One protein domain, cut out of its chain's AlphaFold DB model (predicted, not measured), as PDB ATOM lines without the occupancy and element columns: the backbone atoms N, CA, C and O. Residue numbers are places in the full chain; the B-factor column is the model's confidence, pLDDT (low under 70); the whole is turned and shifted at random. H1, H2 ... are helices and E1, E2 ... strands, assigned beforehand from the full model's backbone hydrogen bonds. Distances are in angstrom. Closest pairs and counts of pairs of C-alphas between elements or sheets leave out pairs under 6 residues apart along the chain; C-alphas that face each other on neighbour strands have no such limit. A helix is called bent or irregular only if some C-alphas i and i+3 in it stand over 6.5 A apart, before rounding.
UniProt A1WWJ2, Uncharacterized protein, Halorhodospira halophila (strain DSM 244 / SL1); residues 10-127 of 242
ATOM      1  N   THR A  10      37.473  77.241  14.535       75.81
ATOM      2  CA  THR A  10      38.332  77.505  15.705       75.81
ATOM      3  C   THR A  10      38.151  78.924  16.263       75.81
ATOM      4  O   THR A  10      38.259  79.140  17.469       75.81
ATOM      5  N   GLY A  11      37.849  79.904  15.405       79.25
ATOM      6  CA  GLY A  11      37.555  81.272  15.832       79.25
ATOM      7  C   GLY A  11      36.234  81.383  16.599       79.25
ATOM      8  O   GLY A  11      36.143  82.170  17.536       79.25
ATOM      9  N   VAL A  12      35.243  80.559  16.251       86.31
ATOM     10  CA  VAL A  12      33.935  80.500  16.927       86.31
ATOM     11  C   VAL A  12      34.097  79.970  18.346       86.31
ATOM     12  O   VAL A  12      33.607  80.584  19.291       86.31
ATOM     13  N   TYR A  13      34.872  78.898  18.514       82.75
ATOM     14  CA  TYR A  13      35.217  78.356  19.829       82.75
ATOM     15  C   TYR A  13      35.885  79.401  20.746       82.75
ATOM     16  O   TYR A  13      35.498  79.564  21.906       82.75
ATOM     17  N   LEU A  14      36.866  80.151  20.234       82.38
ATOM     18  CA  LEU A  14      37.549  81.187  21.017       82.38
ATOM     19  C   LEU A  14      36.612  82.342  21.395       82.38
ATOM     20  O   LEU A  14      36.676  82.847  22.519       82.38
ATOM     21  N   LEU A  15      35.735  82.749  20.474       85.50
ATOM     22  CA  LEU A  15      34.746  83.800  20.714       85.50
ATOM     23  C   LEU A  15      33.696  83.379  21.740       85.50
ATOM     24  O   LEU A  15      33.357  84.190  22.597       85.50
ATOM     25  N   LEU A  16      33.244  82.122  21.721       90.00
ATOM     26  CA  LEU A  16      32.338  81.584  22.738       90.00
ATOM     27  C   LEU A  16      32.918  81.786  24.145       90.00
ATOM     28  O   LEU A  16      32.229  82.269  25.041       90.00
ATOM     29  N   GLY A  17      34.207  81.483  24.330       85.12
ATOM     30  CA  GLY A  17      34.893  81.692  25.605       85.12
ATOM     31  C   GLY A  17      34.951  83.162  26.032       85.12
ATOM     32  O   GLY A  17      34.763  83.467  27.209       85.12
ATOM     33  N   GLN A  18      35.178  84.082  25.090       82.56
ATOM     34  CA  GLN A  18      35.212  85.526  25.366       82.56
ATOM     35  C   GLN A  18      33.828  86.105  25.673       82.56
ATOM     36  O   GLN A  18      33.713  87.020  26.484       82.56
ATOM     37  N   LEU A  19      32.784  85.559  25.048       86.69
ATOM     38  CA  LEU A  19      31.400  85.989  25.217       86.69
ATOM     39  C   LEU A  19      30.669  85.256  26.344       86.69
ATOM     40  O   LEU A  19      29.507  85.562  26.592       86.69
ATOM     41  N   ARG A  20      31.339  84.341  27.061       86.88
ATOM     42  CA  ARG A  20      30.758  83.544  28.152       86.88
ATOM     43  C   ARG A  20      29.873  84.348  29.122       86.88
ATOM     44  O   ARG A  20      28.786  83.862  29.417       86.88
ATOM     45  N   PRO A  21      30.265  85.546  29.606       85.94
ATOM     46  CA  PRO A  21      29.434  86.320  30.538       85.94
ATOM     47  C   PRO A  21      28.102  86.821  29.959       85.94
ATOM     48  O   PRO A  21      27.257  87.286  30.715       85.94
ATOM     49  N   TYR A  22      27.931  86.771  28.637       87.44
ATOM     50  CA  TYR A  22      26.760  87.270  27.912       87.44
ATOM     51  C   TYR A  22      25.915  86.147  27.311       87.44
ATOM     52  O   TYR A  22      24.958  86.420  26.588       87.44
ATOM     53  N   LEU A  23      26.279  84.889  27.564       90.44
ATOM     54  CA  LEU A  23      25.499  83.757  27.091       90.44
ATOM     55  C   LEU A  23      24.149  83.701  27.817       90.44
ATOM     56  O   LEU A  23      24.071  84.039  28.998       90.44
ATOM     57  N   PRO A  24      23.088  83.235  27.140       89.62
ATOM     58  CA  PRO A  24      21.758  83.124  27.738       89.62
ATOM     59  C   PRO A  24      21.639  81.985  28.767       89.62
ATOM     60  O   PRO A  24      20.589  81.830  29.383       89.62
ATOM     61  N   PHE A  25      22.691  81.184  28.945       90.56
ATOM     62  CA  PHE A  25      22.775  80.074  29.890       90.56
ATOM     63  C   PHE A  25      24.233  79.825  30.294       90.56
ATOM     64  O   PHE A  25      25.168  80.222  29.590       90.56
ATOM     65  N   GLU A  26      24.433  79.125  31.411       92.69
ATOM     66  CA  GLU A  26      25.757  78.625  31.770       92.69
ATOM     67  C   GLU A  26      26.105  77.376  30.963       92.69
ATOM     68  O   GLU A  26      25.273  76.501  30.736       92.69
ATOM     69  N   LEU A  27      27.365  77.305  30.539       92.88
ATOM     70  CA  LEU A  27      27.896  76.243  29.698       92.88
ATOM     71  C   LEU A  27      29.244  75.774  30.249       92.88
ATOM     72  O   LEU A  27      30.104  76.593  30.595       92.88
ATOM     73  N   ALA A  28      29.449  74.461  30.269       91.62
ATOM     74  CA  ALA A  28      30.723  73.815  30.555       91.62
ATOM     75  C   ALA A  28      31.045  72.808  29.445       91.62
ATOM     76  O   ALA A  28      30.219  71.963  29.117       91.62
ATOM     77  N   ILE A  29      32.242  72.888  28.864       92.00
ATOM     78  CA  ILE A  29      32.707  71.919  27.862       92.00
ATOM     79  C   ILE A  29      33.560  70.871  28.575       92.00
ATOM     80  O   ILE A  29      34.466  71.227  29.328       92.00
ATOM     81  N   ASP A  30      33.257  69.598  28.340       90.38
ATOM     82  CA  ASP A  30      33.878  68.449  29.005       90.38
ATOM     83  C   ASP A  30      34.947  67.797  28.117       90.38
ATOM     84  O   ASP A  30      36.076  67.555  28.542       90.38
ATOM     85  N   SER A  31      34.618  67.552  26.849       89.25
ATOM     86  CA  SER A  31      35.495  66.835  25.917       89.25
ATOM     87  C   SER A  31      35.276  67.267  24.466       89.25
ATOM     88  O   SER A  31      34.236  67.829  24.130       89.25
ATOM     89  N   PHE A  32      36.274  67.009  23.615       90.31
ATOM     90  CA  PHE A  32      36.293  67.352  22.188       90.31
ATOM     91  C   PHE A  32      36.513  66.109  21.321       90.31
ATOM     92  O   PHE A  32      37.020  65.104  21.820       90.31
ATOM     93  N   GLU A  33      36.178  66.211  20.031       86.38
ATOM     94  CA  GLU A  33      36.403  65.182  18.998       86.38
ATOM     95  C   GLU A  33      35.801  63.819  19.373       86.38
ATOM     96  O   GLU A  33      36.474  62.800  19.546       86.38
ATOM     97  N   ILE A  34      34.482  63.803  19.526       85.06
ATOM     98  CA  ILE A  34      33.766  62.703  20.159       85.06
ATOM     99  C   ILE A  34      33.346  61.677  19.120       85.06
ATOM    100  O   ILE A  34      32.605  61.974  18.180       85.06
ATOM    101  N   CYS A  35      33.772  60.433  19.330       81.81
ATOM    102  CA  CYS A  35      33.303  59.310  18.534       81.81
ATOM    103  C   CYS A  35      31.841  58.980  18.905       81.81
ATOM    104  O   CYS A  35      31.556  58.617  20.053       81.81
ATOM    105  N   PRO A  36      30.893  59.062  17.955       73.50
ATOM    106  CA  PRO A  36      29.464  58.929  18.240       73.50
ATOM    107  C   PRO A  36      29.085  57.511  18.687       73.50
ATOM    108  O   PRO A  36      28.302  57.337  19.621       73.50
ATOM    109  N   HIS A  37      29.710  56.486  18.100       76.81
ATOM    110  CA  HIS A  37      29.423  55.081  18.401       76.81
ATOM    111  C   HIS A  37      29.793  54.698  19.837       76.81
ATOM    112  O   HIS A  37      29.051  53.967  20.488       76.81
ATOM    113  N   SER A  38      30.910  55.215  20.365       70.12
ATOM    114  CA  SER A  38      31.290  54.990  21.770       70.12
ATOM    115  C   SER A  38      30.327  55.639  22.764       70.12
ATOM    116  O   SER A  38      30.354  55.304  23.945       70.12
ATOM    117  N   MET A  39      29.479  56.548  22.285       70.19
ATOM    118  CA  MET A  39      28.549  57.337  23.083       70.19
ATOM    119  C   MET A  39      27.082  56.944  22.861       70.19
ATOM    120  O   MET A  39      26.200  57.543  23.466       70.19
ATOM    121  N   GLY A  40      26.822  55.923  22.037       73.38
ATOM    122  CA  GLY A  40      25.476  55.407  21.782       73.38
ATOM    123  C   GLY A  40      24.652  56.213  20.776       73.38
ATOM    124  O   GLY A  40      23.453  55.968  20.665       73.38
ATOM    125  N   TYR A  41      25.261  57.145  20.037       77.25
ATOM    126  CA  TYR A  41      24.573  57.856  18.956       77.25
ATOM    127  C   TYR A  41      24.396  56.959  17.723       77.25
ATOM    128  O   TYR A  41      25.235  56.104  17.432       77.25
ATOM    129  N   ALA A  42      23.308  57.181  16.979       75.56
ATOM    130  CA  ALA A  42      22.977  56.421  15.771       75.56
ATOM    131  C   ALA A  42      23.746  56.885  14.517       75.56
ATOM    132  O   ALA A  42      23.850  56.133  13.548       75.56
ATOM    133  N   HIS A  43      24.290  58.105  14.520       79.19
ATOM    134  CA  HIS A  43      25.009  58.673  13.381       79.19
ATOM    135  C   HIS A  43      26.511  58.353  13.409       79.19
ATOM    136  O   HIS A  43      27.107  58.084  14.449       79.19
ATOM    137  N   SER A  44      27.159  58.445  12.245       77.81
ATOM    138  CA  SER A  44      28.585  58.129  12.088       77.81
ATOM    139  C   SER A  44      29.523  59.336  12.176       77.81
ATOM    140  O   SER A  44      30.741  59.158  12.217       77.81
ATOM    141  N   LYS A  45      28.984  60.559  12.171       85.44
ATOM    142  CA  LYS A  45      29.777  61.793  12.229       85.44
ATOM    143  C   LYS A  45      30.348  62.018  13.632       85.44
ATOM    144  O   LYS A  45      29.606  61.918  14.605       85.44
ATOM    145  N   HIS A  46      31.639  62.340  13.720       85.69
ATOM    146  CA  HIS A  46      32.235  62.821  14.969       85.69
ATOM    147  C   HIS A  46      31.591  64.143  15.379       85.69
ATOM    148  O   HIS A  46      31.397  65.008  14.528       85.69
ATOM    149  N   LEU A  47      31.256  64.260  16.662       87.62
ATOM    150  CA  LEU A  47      30.773  65.512  17.238       87.62
ATOM    151  C   LEU A  47      31.972  66.349  17.665       87.62
ATOM    152  O   LEU A  47      32.950  65.805  18.193       87.62
ATOM    153  N   ASP A  48      31.883  67.660  17.492       91.12
ATOM    154  CA  ASP A  48      32.989  68.545  17.851       91.12
ATOM    155  C   ASP A  48      33.249  68.548  19.360       91.12
ATOM    156  O   ASP A  48      34.410  68.518  19.781       91.12
ATOM    157  N   ALA A  49      32.192  68.556  20.182       92.81
ATOM    158  CA  ALA A  49      32.326  68.510  21.632       92.81
ATOM    159  C   ALA A  49      31.126  67.893  22.367       92.81
ATOM    160  O   ALA A  49      30.001  67.816  21.869       92.81
ATOM    161  N   LEU A  50      31.388  67.495  23.612       92.44
ATOM    162  CA  LEU A  50      30.380  67.253  24.637       92.44
ATOM    163  C   LEU A  50      30.549  68.264  25.763       92.44
ATOM    164  O   LEU A  50      31.659  68.679  26.108       92.44
ATOM    165  N   GLY A  51      29.435  68.606  26.386       93.44
ATOM    166  CA  GLY A  51      29.429  69.487  27.533       93.44
ATOM    167  C   GLY A  51      28.171  69.337  28.359       93.44
ATOM    168  O   GLY A  51      27.454  68.339  28.275       93.44
ATOM    169  N   TYR A  52      27.930  70.363  29.155       95.06
ATOM    170  CA  TYR A  52      26.755  70.513  29.980       95.06
ATOM    171  C   TYR A  52      26.270  71.953  29.873       95.06
ATOM    172  O   TYR A  52      27.088  72.878  29.898       95.06
ATOM    173  N   TRP A  53      24.960  72.147  29.781       94.94
ATOM    174  CA  TRP A  53      24.343  73.443  30.055       94.94
ATOM    175  C   TRP A  53      23.601  73.397  31.390       94.94
ATOM    176  O   TRP A  53      23.212  72.324  31.853       94.94
ATOM    177  N   LEU A  54      23.440  74.548  32.033       92.56
ATOM    178  CA  LEU A  54      22.606  74.667  33.224       92.56
ATOM    179  C   LEU A  54      21.189  75.066  32.799       92.56
ATOM    180  O   LEU A  54      21.003  76.145  32.228       92.56
ATOM    181  N   ARG A  55      20.202  74.210  33.076       85.44
ATOM    182  CA  ARG A  55      18.770  74.473  32.871       85.44
ATOM    183  C   ARG A  55      18.006  74.085  34.124       85.44
ATOM    184  O   ARG A  55      18.247  73.019  34.668       85.44
ATOM    185  N   ASP A  56      17.118  74.961  34.588       86.81
ATOM    186  CA  ASP A  56      16.282  74.720  35.774       86.81
ATOM    187  C   ASP A  56      17.080  74.227  37.006       86.81
ATOM    188  O   ASP A  56      16.664  73.314  37.711       86.81
ATOM    189  N   ASP A  57      18.249  74.839  37.248       89.06
ATOM    190  CA  ASP A  57      19.218  74.482  38.301       89.06
ATOM    191  C   ASP A  57      19.848  73.072  38.183       89.06
ATOM    192  O   ASP A  57      20.563  72.628  39.086       89.06
ATOM    193  N   GLU A  58      19.674  72.391  37.046       93.81
ATOM    194  CA  GLU A  58      20.273  71.092  36.745       93.81
ATOM    195  C   GLU A  58      21.262  71.164  35.570       93.81
ATOM    196  O   GLU A  58      21.044  71.821  34.549       93.81
ATOM    197  N   TRP A  59      22.399  70.478  35.721       95.12
ATOM    198  CA  TRP A  59      23.370  70.323  34.640       95.12
ATOM    199  C   TRP A  59      22.935  69.181  33.725       95.12
ATOM    200  O   TRP A  59      23.101  68.007  34.063       95.12
ATOM    201  N   GLU A  60      22.424  69.518  32.546       94.75
ATOM    202  CA  GLU A  60      22.067  68.531  31.530       94.75
ATOM    203  C   GLU A  60      23.223  68.346  30.555       94.75
ATOM    204  O   GLU A  60      23.837  69.311  30.092       94.75
ATOM    205  N   ARG A  61      23.517  67.091  30.224       93.75
ATOM    206  CA  ARG A  61      24.549  66.748  29.250       93.75
ATOM    207  C   ARG A  61      24.077  67.084  27.838       93.75
ATOM    208  O   ARG A  61      22.973  66.707  27.466       93.75
ATOM    209  N   ILE A  62      24.959  67.685  27.045       94.12
ATOM    210  CA  ILE A  62      24.676  68.101  25.672       94.12
ATOM    211  C   ILE A  62      25.798  67.749  24.697       94.12
ATOM    212  O   ILE A  62      26.984  67.726  25.043       94.12
ATOM    213  N   SER A  63      25.400  67.518  23.453       93.88
ATOM    214  CA  SER A  63      26.241  67.503  22.259       93.88
ATOM    215  C   SER A  63      26.360  68.901  21.659       93.88
ATOM    216  O   SER A  63      25.387  69.655  21.603       93.88
ATOM    217  N   ILE A  64      27.572  69.259  21.234       94.56
ATOM    218  CA  ILE A  64      27.892  70.601  20.752       94.56
ATOM    219  C   ILE A  64      28.596  70.506  19.398       94.56
ATOM    220  O   ILE A  64      29.569  69.766  19.248       94.56
ATOM    221  N   GLU A  65      28.132  71.301  18.439       95.12
ATOM    222  CA  GLU A  65      28.787  71.533  17.148       95.12
ATOM    223  C   GLU A  65      29.214  72.989  17.019       95.12
ATOM    224  O   GLU A  65      28.502  73.896  17.459       95.12
ATOM    225  N   PHE A  66      30.349  73.222  16.363       94.38
ATOM    226  CA  PHE A  66      30.849  74.556  16.065       94.38
ATOM    227  C   PHE A  66      30.864  74.776  14.563       94.38
ATOM    228  O   PHE A  66      31.542  74.069  13.826       94.38
ATOM    229  N   LYS A  67      30.173  75.813  14.090       94.38
ATOM    230  CA  LYS A  67      30.196  76.189  12.671       94.38
ATOM    231  C   LYS A  67      30.485  77.659  12.499       94.38
ATOM    232  O   LYS A  67      30.073  78.484  13.300       94.38
ATOM    233  N   LEU A  68      31.151  78.030  11.409       92.25
ATOM    234  CA  LEU A  68      31.244  79.449  11.077       92.25
ATOM    235  C   LEU A  68      29.851  80.027  10.758       92.25
ATOM    236  O   LEU A  68      29.478  81.074  11.271       92.25
ATOM    237  N   HIS A  69      29.062  79.292   9.983       94.50
ATOM    238  CA  HIS A  69      27.695  79.639   9.604       94.50
ATOM    239  C   HIS A  69      26.780  78.442   9.859       94.50
ATOM    240  O   HIS A  69      27.223  77.303   9.670       94.50
ATOM    241  N   SER A  70      25.531  78.661  10.272       95.38
ATOM    242  CA  SER A  70      24.593  77.564  10.547       95.38
ATOM    243  C   SER A  70      24.302  76.704   9.309       95.38
ATOM    244  O   SER A  70      24.135  75.490   9.430       95.38
ATOM    245  N   SER A  71      24.418  77.258   8.099       94.56
ATOM    246  CA  SER A  71      24.392  76.514   6.830       94.56
ATOM    247  C   SER A  71      25.479  75.434   6.722       94.56
ATOM    248  O   SER A  71      25.335  74.454   5.984       94.56
ATOM    249  N   GLY A  72      26.561  75.545   7.501       93.50
ATOM    250  CA  GLY A  72      27.546  74.482   7.681       93.50
ATOM    251  C   GLY A  72      26.933  73.199   8.241       93.50
ATOM    252  O   GLY A  72      27.256  72.118   7.754       93.50
ATOM    253  N   MET A  73      25.996  73.321   9.183       94.88
ATOM    254  CA  MET A  73      25.277  72.189   9.764       94.88
ATOM    255  C   MET A  73      24.311  71.546   8.759       94.88
ATOM    256  O   MET A  73      24.218  70.324   8.707       94.88
ATOM    257  N   LEU A  74      23.653  72.327   7.891       92.75
ATOM    258  CA  LEU A  74      22.805  71.770   6.819       92.75
ATOM    259  C   LEU A  74      23.592  70.857   5.869       92.75
ATOM    260  O   LEU A  74      23.097  69.814   5.432       92.75
ATOM    261  N   ARG A  75      24.839  71.228   5.553       92.25
ATOM    262  CA  ARG A  75      25.724  70.384   4.735       92.25
ATOM    263  C   ARG A  75      26.061  69.075   5.446       92.25
ATOM    264  O   ARG A  75      26.020  68.025   4.807       92.25
ATOM    265  N   ASP A  76      26.323  69.130   6.749       92.38
ATOM    266  CA  ASP A  76      26.575  67.933   7.555       92.38
ATOM    267  C   ASP A  76      25.336  67.033   7.625       92.38
ATOM    268  O   ASP A  76      25.460  65.827   7.435       92.38
ATOM    269  N   LEU A  77      24.139  67.605   7.793       91.75
ATOM    270  CA  LEU A  77      22.866  66.873   7.782       91.75
ATOM    271  C   LEU A  77      22.571  66.229   6.423       91.75
ATOM    272  O   LEU A  77      22.002  65.144   6.360       91.75
ATOM    273  N   THR A  78      23.007  66.846   5.324       90.00
ATOM    274  CA  THR A  78      22.889  66.242   3.986       90.00
ATOM    275  C   THR A  78      23.725  64.960   3.877       90.00
ATOM    276  O   THR A  78      23.303  63.998   3.239       90.00
ATOM    277  N   ALA A  79      24.907  64.932   4.502       88.69
ATOM    278  CA  ALA A  79      25.780  63.758   4.538       88.69
ATOM    279  C   ALA A  79      25.393  62.751   5.638       88.69
ATOM    280  O   ALA A  79      25.641  61.553   5.496       88.69
ATOM    281  N   HIS A  80      24.780  63.231   6.722       89.31
ATOM    282  CA  HIS A  80      24.411  62.465   7.909       89.31
ATOM    283  C   HIS A  80      22.989  62.836   8.370       89.31
ATOM    284  O   HIS A  80      22.841  63.582   9.336       89.31
ATOM    285  N   PRO A  81      21.936  62.314   7.714       88.44
ATOM    286  CA  PRO A  81      20.551  62.719   7.989       88.44
ATOM    287  C   PRO A  81      20.063  62.425   9.413       88.44
ATOM    288  O   PRO A  81      19.180  63.115   9.911       88.44
ATOM    289  N   ASP A  82      20.657  61.428  10.073       87.62
ATOM    290  CA  ASP A  82      20.321  61.028  11.446       87.62
ATOM    291  C   ASP A  82      21.127  61.795  12.514       87.62
ATOM    292  O   ASP A  82      21.096  61.447  13.695       87.62
ATOM    293  N   LEU A  83      21.917  62.800  12.117       89.12
ATOM    294  CA  LEU A  83      22.680  63.631  13.043       89.12
ATOM    295  C   LEU A  83      21.731  64.527  13.847       89.12
ATOM    296  O   LEU A  83      21.011  65.353  13.293       89.12
ATOM    297  N   THR A  84      21.784  64.389  15.167       89.19
ATOM    298  CA  THR A  84      21.062  65.236  16.120       89.19
ATOM    299  C   THR A  84      22.054  65.890  17.060       89.19
ATOM    300  O   THR A  84      22.948  65.212  17.565       89.19
ATOM    301  N   VAL A  85      21.892  67.188  17.298       91.94
ATOM    302  CA  VAL A  85      22.796  67.984  18.130       91.94
ATOM    303  C   VAL A  85      21.981  68.841  19.089       91.94
ATOM    304  O   VAL A  85      20.983  69.444  18.708       91.94
ATOM    305  N   ASP A  86      22.396  68.922  20.345       94.75
ATOM    306  CA  ASP A  86      21.669  69.710  21.342       94.75
ATOM    307  C   ASP A  86      21.959  71.208  21.177       94.75
ATOM    308  O   ASP A  86      21.051  72.039  21.231       94.75
ATOM    309  N   LEU A  87      23.219  71.561  20.916       95.50
ATOM    310  CA  LEU A  87      23.668  72.940  20.768       95.50
ATOM    311  C   LEU A  87      24.534  73.125  19.517       95.50
ATOM    312  O   LEU A  87      25.649  72.617  19.432       95.50
ATOM    313  N   LEU A  88      24.066  73.941  18.576       96.50
ATOM    314  CA  LEU A  88      24.913  74.497  17.524       96.50
ATOM    315  C   LEU A  88      25.427  75.864  17.964       96.50
ATOM    316  O   LEU A  88      24.642  76.788  18.159       96.50
ATOM    317  N   VAL A  89      26.742  76.017  18.069       96.00
ATOM    318  CA  VAL A  89      27.389  77.317  18.262       96.00
ATOM    319  C   VAL A  89      27.900  77.799  16.914       96.00
ATOM    320  O   VAL A  89      28.769  77.168  16.309       96.00
ATOM    321  N   CYS A  90      27.393  78.936  16.444       95.31
ATOM    322  CA  CYS A  90      27.855  79.531  15.199       95.31
ATOM    323  C   CYS A  90      28.216  81.003  15.334       95.31
ATOM    324  O   CYS A  90      27.761  81.687  16.246       95.31
ATOM    325  N   TRP A  91      29.059  81.509  14.426       93.06
ATOM    326  CA  TRP A  91      29.273  82.954  14.367       93.06
ATOM    327  C   TRP A  91      27.989  83.660  13.943       93.06
ATOM    328  O   TRP A  91      27.555  84.560  14.649       93.06
ATOM    329  N   GLN A  92      27.380  83.204  12.849       94.00
ATOM    330  CA  GLN A  92      26.145  83.761  12.309       94.00
ATOM    331  C   GLN A  92      25.160  82.636  11.982       94.00
ATOM    332  O   GLN A  92      25.541  81.653  11.340       94.00
ATOM    333  N   ASP A  93      23.901  82.810  12.382       95.94
ATOM    334  CA  ASP A  93      22.798  81.975  11.909       95.94
ATOM    335  C   ASP A  93      22.286  82.513  10.560       95.94
ATOM    336  O   ASP A  93      21.562  83.504  10.497       95.94
ATOM    337  N   ASP A  94      22.735  81.911   9.455       94.81
ATOM    338  CA  ASP A  94      22.404  82.327   8.086       94.81
ATOM    339  C   ASP A  94      21.224  81.552   7.472       94.81
ATOM    340  O   ASP A  94      20.788  81.883   6.369       94.81
ATOM    341  N   VAL A  95      20.682  80.565   8.194       94.50
ATOM    342  CA  VAL A  95      19.519  79.740   7.808       94.50
ATOM    343  C   VAL A  95      18.542  79.550   8.987       94.50
ATOM    344  O   VAL A  95      18.258  78.420   9.409       94.50
ATOM    345  N   PRO A  96      18.001  80.648   9.549       91.31
ATOM    346  CA  PRO A  96      17.202  80.593  10.766       91.31
ATOM    347  C   PRO A  96      15.942  79.740  10.582       91.31
ATOM    348  O   PRO A  96      15.171  79.908   9.636       91.31
ATOM    349  N   GLY A  97      15.714  78.829  11.528       90.12
ATOM    350  CA  GLY A  97      14.550  77.938  11.551       90.12
ATOM    351  C   GLY A  97      14.696  76.641  10.745       90.12
ATOM    352  O   GLY A  97      13.954  75.691  11.011       90.12
ATOM    353  N   GLU A  98      15.670  76.539   9.834       92.81
ATOM    354  CA  GLU A  98      15.851  75.343   8.992       92.81
ATOM    355  C   GLU A  98      16.375  74.125   9.771       92.81
ATOM    356  O   GLU A  98      16.122  72.985   9.392       92.81
ATOM    357  N   LEU A  99      17.061  74.350  10.896       92.56
ATOM    358  CA  LEU A  99      17.711  73.302  11.696       92.56
ATOM    359  C   LEU A  99      16.864  72.773  12.865       92.56
ATOM    360  O   LEU A  99      17.315  71.898  13.598       92.56
ATOM    361  N   THR A 100      15.639  73.271  13.048       87.88
ATOM    362  CA  THR A 100      14.817  73.053  14.262       87.88
ATOM    363  C   THR A 100      14.473  71.594  14.576       87.88
ATOM    364  O   THR A 100      14.141  71.281  15.716       87.88
ATOM    365  N   GLN A 101      14.543  70.694  13.592       88.31
ATOM    366  CA  GLN A 101      14.295  69.259  13.793       88.31
ATOM    367  C   GLN A 101      15.538  68.471  14.225       88.31
ATOM    368  O   GLN A 101      15.402  67.368  14.747       88.31
ATOM    369  N   SER A 102      16.733  69.017  13.997       90.69
ATOM    370  CA  SER A 102      18.008  68.304  14.166       90.69
ATOM    371  C   SER A 102      18.944  69.007  15.148       90.69
ATOM    372  O   SER A 102      19.912  68.405  15.606       90.69
ATOM    373  N   VAL A 103      18.654  70.268  15.478       93.94
ATOM    374  CA  VAL A 103      19.381  71.084  16.443       93.94
ATOM    375  C   VAL A 103      18.401  71.641  17.470       93.94
ATOM    376  O   VAL A 103      17.490  72.384  17.105       93.94
ATOM    377  N   ALA A 104      18.588  71.314  18.752       93.62
ATOM    378  CA  ALA A 104      17.675  71.777  19.801       93.62
ATOM    379  C   ALA A 104      17.829  73.280  20.098       93.62
ATOM    380  O   ALA A 104      16.848  73.950  20.430       93.62
ATOM    381  N   TYR A 105      19.041  73.825  19.973       95.25
ATOM    382  CA  TYR A 105      19.308  75.247  20.163       95.25
ATOM    383  C   TYR A 105      20.433  75.753  19.250       95.25
ATOM    384  O   TYR A 105      21.500  75.145  19.173       95.25
ATOM    385  N   VAL A 106      20.217  76.902  18.601       96.56
ATOM    386  CA  VAL A 106      21.241  77.607  17.813       96.56
ATOM    387  C   VAL A 106      21.691  78.848  18.580       96.56
ATOM    388  O   VAL A 106      20.887  79.716  18.910       96.56
ATOM    389  N   LEU A 107      22.985  78.926  18.878       95.62
ATOM    390  CA  LEU A 107      23.625  80.063  19.528       95.62
ATOM    391  C   LEU A 107      24.453  80.842  18.500       95.62
ATOM    392  O   LEU A 107      25.583  80.457  18.189       95.62
ATOM    393  N   ALA A 108      23.901  81.954  18.015       95.44
ATOM    394  CA  ALA A 108      24.582  82.889  17.124       95.44
ATOM    395  C   ALA A 108      25.409  83.909  17.930       95.44
ATOM    396  O   ALA A 108      24.879  84.735  18.678       95.44
ATOM    397  N   LEU A 109      26.737  83.833  17.826       92.75
ATOM    398  CA  LEU A 109      27.647  84.671  18.614       92.75
ATOM    399  C   LEU A 109      27.671  86.135  18.157       92.75
ATOM    400  O   LEU A 109      28.030  87.006  18.953       92.75
ATOM    401  N   ASP A 110      27.306  86.428  16.910       91.50
ATOM    402  CA  ASP A 110      27.161  87.796  16.417       91.50
ATOM    403  C   ASP A 110      26.009  88.540  17.104       91.50
ATOM    404  O   ASP A 110      26.183  89.700  17.487       91.50
ATOM    405  N   GLU A 111      24.891  87.863  17.360       92.19
ATOM    406  CA  GLU A 111      23.770  88.384  18.143       92.19
ATOM    407  C   GLU A 111      24.151  88.590  19.612       92.19
ATOM    408  O   GLU A 111      23.893  89.655  20.181       92.19
ATOM    409  N   VAL A 112      24.830  87.612  20.224       91.25
ATOM    410  CA  VAL A 112      25.348  87.743  21.598       91.25
ATOM    411  C   VAL A 112      26.272  88.959  21.704       91.25
ATOM    412  O   VAL A 112      26.129  89.782  22.610       91.25
ATOM    413  N   LEU A 113      27.192  89.120  20.749       88.94
ATOM    414  CA  LEU A 113      28.092  90.268  20.704       88.94
ATOM    415  C   LEU A 113      27.335  91.582  20.474       88.94
ATOM    416  O   LEU A 113      27.685  92.596  21.080       88.94
ATOM    417  N   ALA A 114      26.327  91.605  19.602       87.12
ATOM    418  CA  ALA A 114      25.543  92.806  19.324       87.12
ATOM    419  C   ALA A 114      24.833  93.333  20.580       87.12
ATOM    420  O   ALA A 114      24.774  94.554  20.775       87.12
ATOM    421  N   ASN A 115      24.381  92.412  21.438       86.50
ATOM    422  CA  ASN A 115      23.680  92.679  22.693       86.50
ATOM    423  C   ASN A 115      24.608  92.980  23.885       86.50
ATOM    424  O   ASN A 115      24.137  93.450  24.922       86.50
ATOM    425  N   ALA A 116      25.920  92.756  23.762       83.69
ATOM    426  CA  ALA A 116      26.879  93.087  24.813       83.69
ATOM    427  C   ALA A 116      27.061  94.620  24.983       83.69
ATOM    428  O   ALA A 116      26.895  95.380  24.019       83.69
ATOM    429  N   PRO A 117      27.453  95.108  26.181       83.44
ATOM    430  CA  PRO A 117      27.732  96.529  26.422       83.44
ATOM    431  C   PRO A 117      28.784  97.106  25.462       83.44
ATOM    432  O   PRO A 117      29.747  96.432  25.106       83.44
ATOM    433  N   GLU A 118      28.652  98.374  25.060       78.00
ATOM    434  CA  GLU A 118      29.505  98.992  24.028       78.00
ATOM    435  C   GLU A 118      31.013  98.958  24.330       78.00
ATOM    436  O   GLU A 118      31.823  98.698  23.430       78.00
ATOM    437  N   GLU A 119      31.383  99.170  25.592       72.06
ATOM    438  CA  GLU A 119      32.769  99.081  26.064       72.06
ATOM    439  C   GLU A 119      33.345  97.672  25.859       72.06
ATOM    440  O   GLU A 119      34.471  97.517  25.383       72.06
ATOM    441  N   GLU A 120      32.541  96.642  26.117       68.75
ATOM    442  CA  GLU A 120      32.935  95.234  26.009       68.75
ATOM    443  C   GLU A 120      32.888  94.742  24.559       68.75
ATOM    444  O   GLU A 120      33.793  94.023  24.136       68.75
ATOM    445  N   ARG A 121      31.951  95.241  23.734       70.75
ATOM    446  CA  ARG A 121      32.004  95.061  22.273       70.75
ATOM    447  C   ARG A 121      33.344  95.549  21.748       70.75
ATOM    448  O   ARG A 121      34.032  94.828  21.040       70.75
ATOM    449  N   THR A 122      33.760  96.754  22.124       63.56
ATOM    450  CA  THR A 122      35.042  97.321  21.682       63.56
ATOM    451  C   THR A 122      36.237  96.543  22.245       63.56
ATOM    452  O   THR A 122      37.234  96.385  21.538       63.56
ATOM    453  N   GLY A 123      36.121  96.012  23.466       60.53
ATOM    454  CA  GLY A 123      37.091  95.122  24.106       60.53
ATOM    455  C   GLY A 123      37.325  93.838  23.314       60.53
ATOM    456  O   GLY A 123      38.426  93.647  22.810       60.53
ATOM    457  N   VAL A 124      36.290  93.018  23.108       59.97
ATOM    458  CA  VAL A 124      36.345  91.763  22.321       59.97
ATOM    459  C   VAL A 124      36.942  91.996  20.924       59.97
ATOM    460  O   VAL A 124      37.715  91.191  20.413       59.97
ATOM    461  N   ILE A 125      36.622  93.146  20.327       58.69
ATOM    462  CA  ILE A 125      36.966  93.528  18.955       58.69
ATOM    463  C   ILE A 125      38.400  94.063  18.797       58.69
ATOM    464  O   ILE A 125      39.051  93.762  17.797       58.69
ATOM    465  N   ARG A 126      38.872  94.922  19.713       49.16
ATOM    466  CA  ARG A 126      40.145  95.666  19.569       49.16
ATOM    467  C   ARG A 126      41.273  95.125  20.434       49.16
ATOM    468  O   ARG A 126      42.434  95.298  20.089       49.16
ATOM    469  N   ASN A 127      40.925  94.512  21.554       51.12
ATOM    470  CA  ASN A 127      41.836  93.903  22.507       51.12
ATOM    471  C   ASN A 127      41.144  92.632  22.991       51.12
ATOM    472  O   ASN A 127      40.664  92.653  24.128       51.12
TER     473      ASN A 127
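AT A GLANCE: This is residues 10 to 127 of the 242 residues of an uncharacterized protein of Halorhodospira halophila (strain DSM 244 / SL1) (UniProt A1WWJ2). A strongly twisted sheet of five strands has H1 laid across one face, while H3 and H4 lead away beyond the end of E5. At the other end of the longest axis lies the loop of residues 35 to 46, and H2 folds back between E3 and E4. The printed part has 118 residues in the order H1 E1 E2 E3 H2 E4 E5 H3 H4; the sheet, E1 E2 E3 E4 E5, is mixed, and the class is mixed, helices and strands. The whole is compact, with a radius of gyration of the C-alphas of 14.5 A and spans of 45 by 31 by 24 A.

HOW THE PARTS SIT: E1, residues 27 to 34, E2, residues 47 to 55, and E3, residues 58 to 69, form a meander, each strand the antiparallel neighbour of the one before. In the hairpin E1 and E2, N 28 and O 52 are 2.9 A apart; in the hairpin E2 and E3, N 51 and O 62 are 2.9 A apart, both within hydrogen-bond range. E3 bends by 63 degrees at residue 61; it pairs with E2 over residues 58 to 64 and with E4, residues 85 to 92, over residues 64 to 69. E3 and E4 are parallel, with N 89 and O 65 at 2.8 A. E4 and E5, residues 103 to 108, are parallel, with N 107 and O 88 at 2.8 A. E3, H2, residues 71 to 79, and E4 form a strand-helix-strand unit, two parallel neighbour strands with a helix between, and its crossover is right-handed. H2 only grazes the sheet with residues 71 to 73. H1, residues 10 to 22, is on one face, making two layers, a helix layer and a sheet. Its height over the sheet is 8.2 A, and it runs across the strands, at 85 degrees to E4 on the local plane. The closest C-alphas of H1 and E4, those of Val 12 and Trp 91, are 5.9 A apart. H3, residues 109 to 115, touches H1, the closest C-alphas being those of Tyr 22 and Val 112, 6.5 A apart. H4, residues 118 to 126, is not on the sheet; it is close to H1 but not clearly touching, with the C-alphas of Gln 18 and Val 124 closest at 7.0 A. Every O i to N i+4 pair is within hydrogen-bond range in H2, H3 and H4; in H1 it is 7 of 9.

IN THESE COORDINATES: H1 begins at C-alpha 10, (38.332, 77.505, 15.705), and spans 19.4 A; it is irregular, with C-alphas 18 and 21 7.8 A apart. E3 is 29.4 A long, E2 21.7 A, E1 17.6 A and E4 17.1 A. E5 ends at C-alpha 108, (24.582, 82.889, 17.124), where H3 follows. H4 ends at C-alpha 126, (40.145, 95.666, 19.569).

THE WHOLE: The two C-alphas farthest apart, those of Ala 42 and Glu 119, are 45.0 A apart. The printed part has no cut. The link E1 to E2, 12 residues, is long. The mean pLDDT of the printed part is 87.1; residue 120 and residues 122 to 127 are under 70.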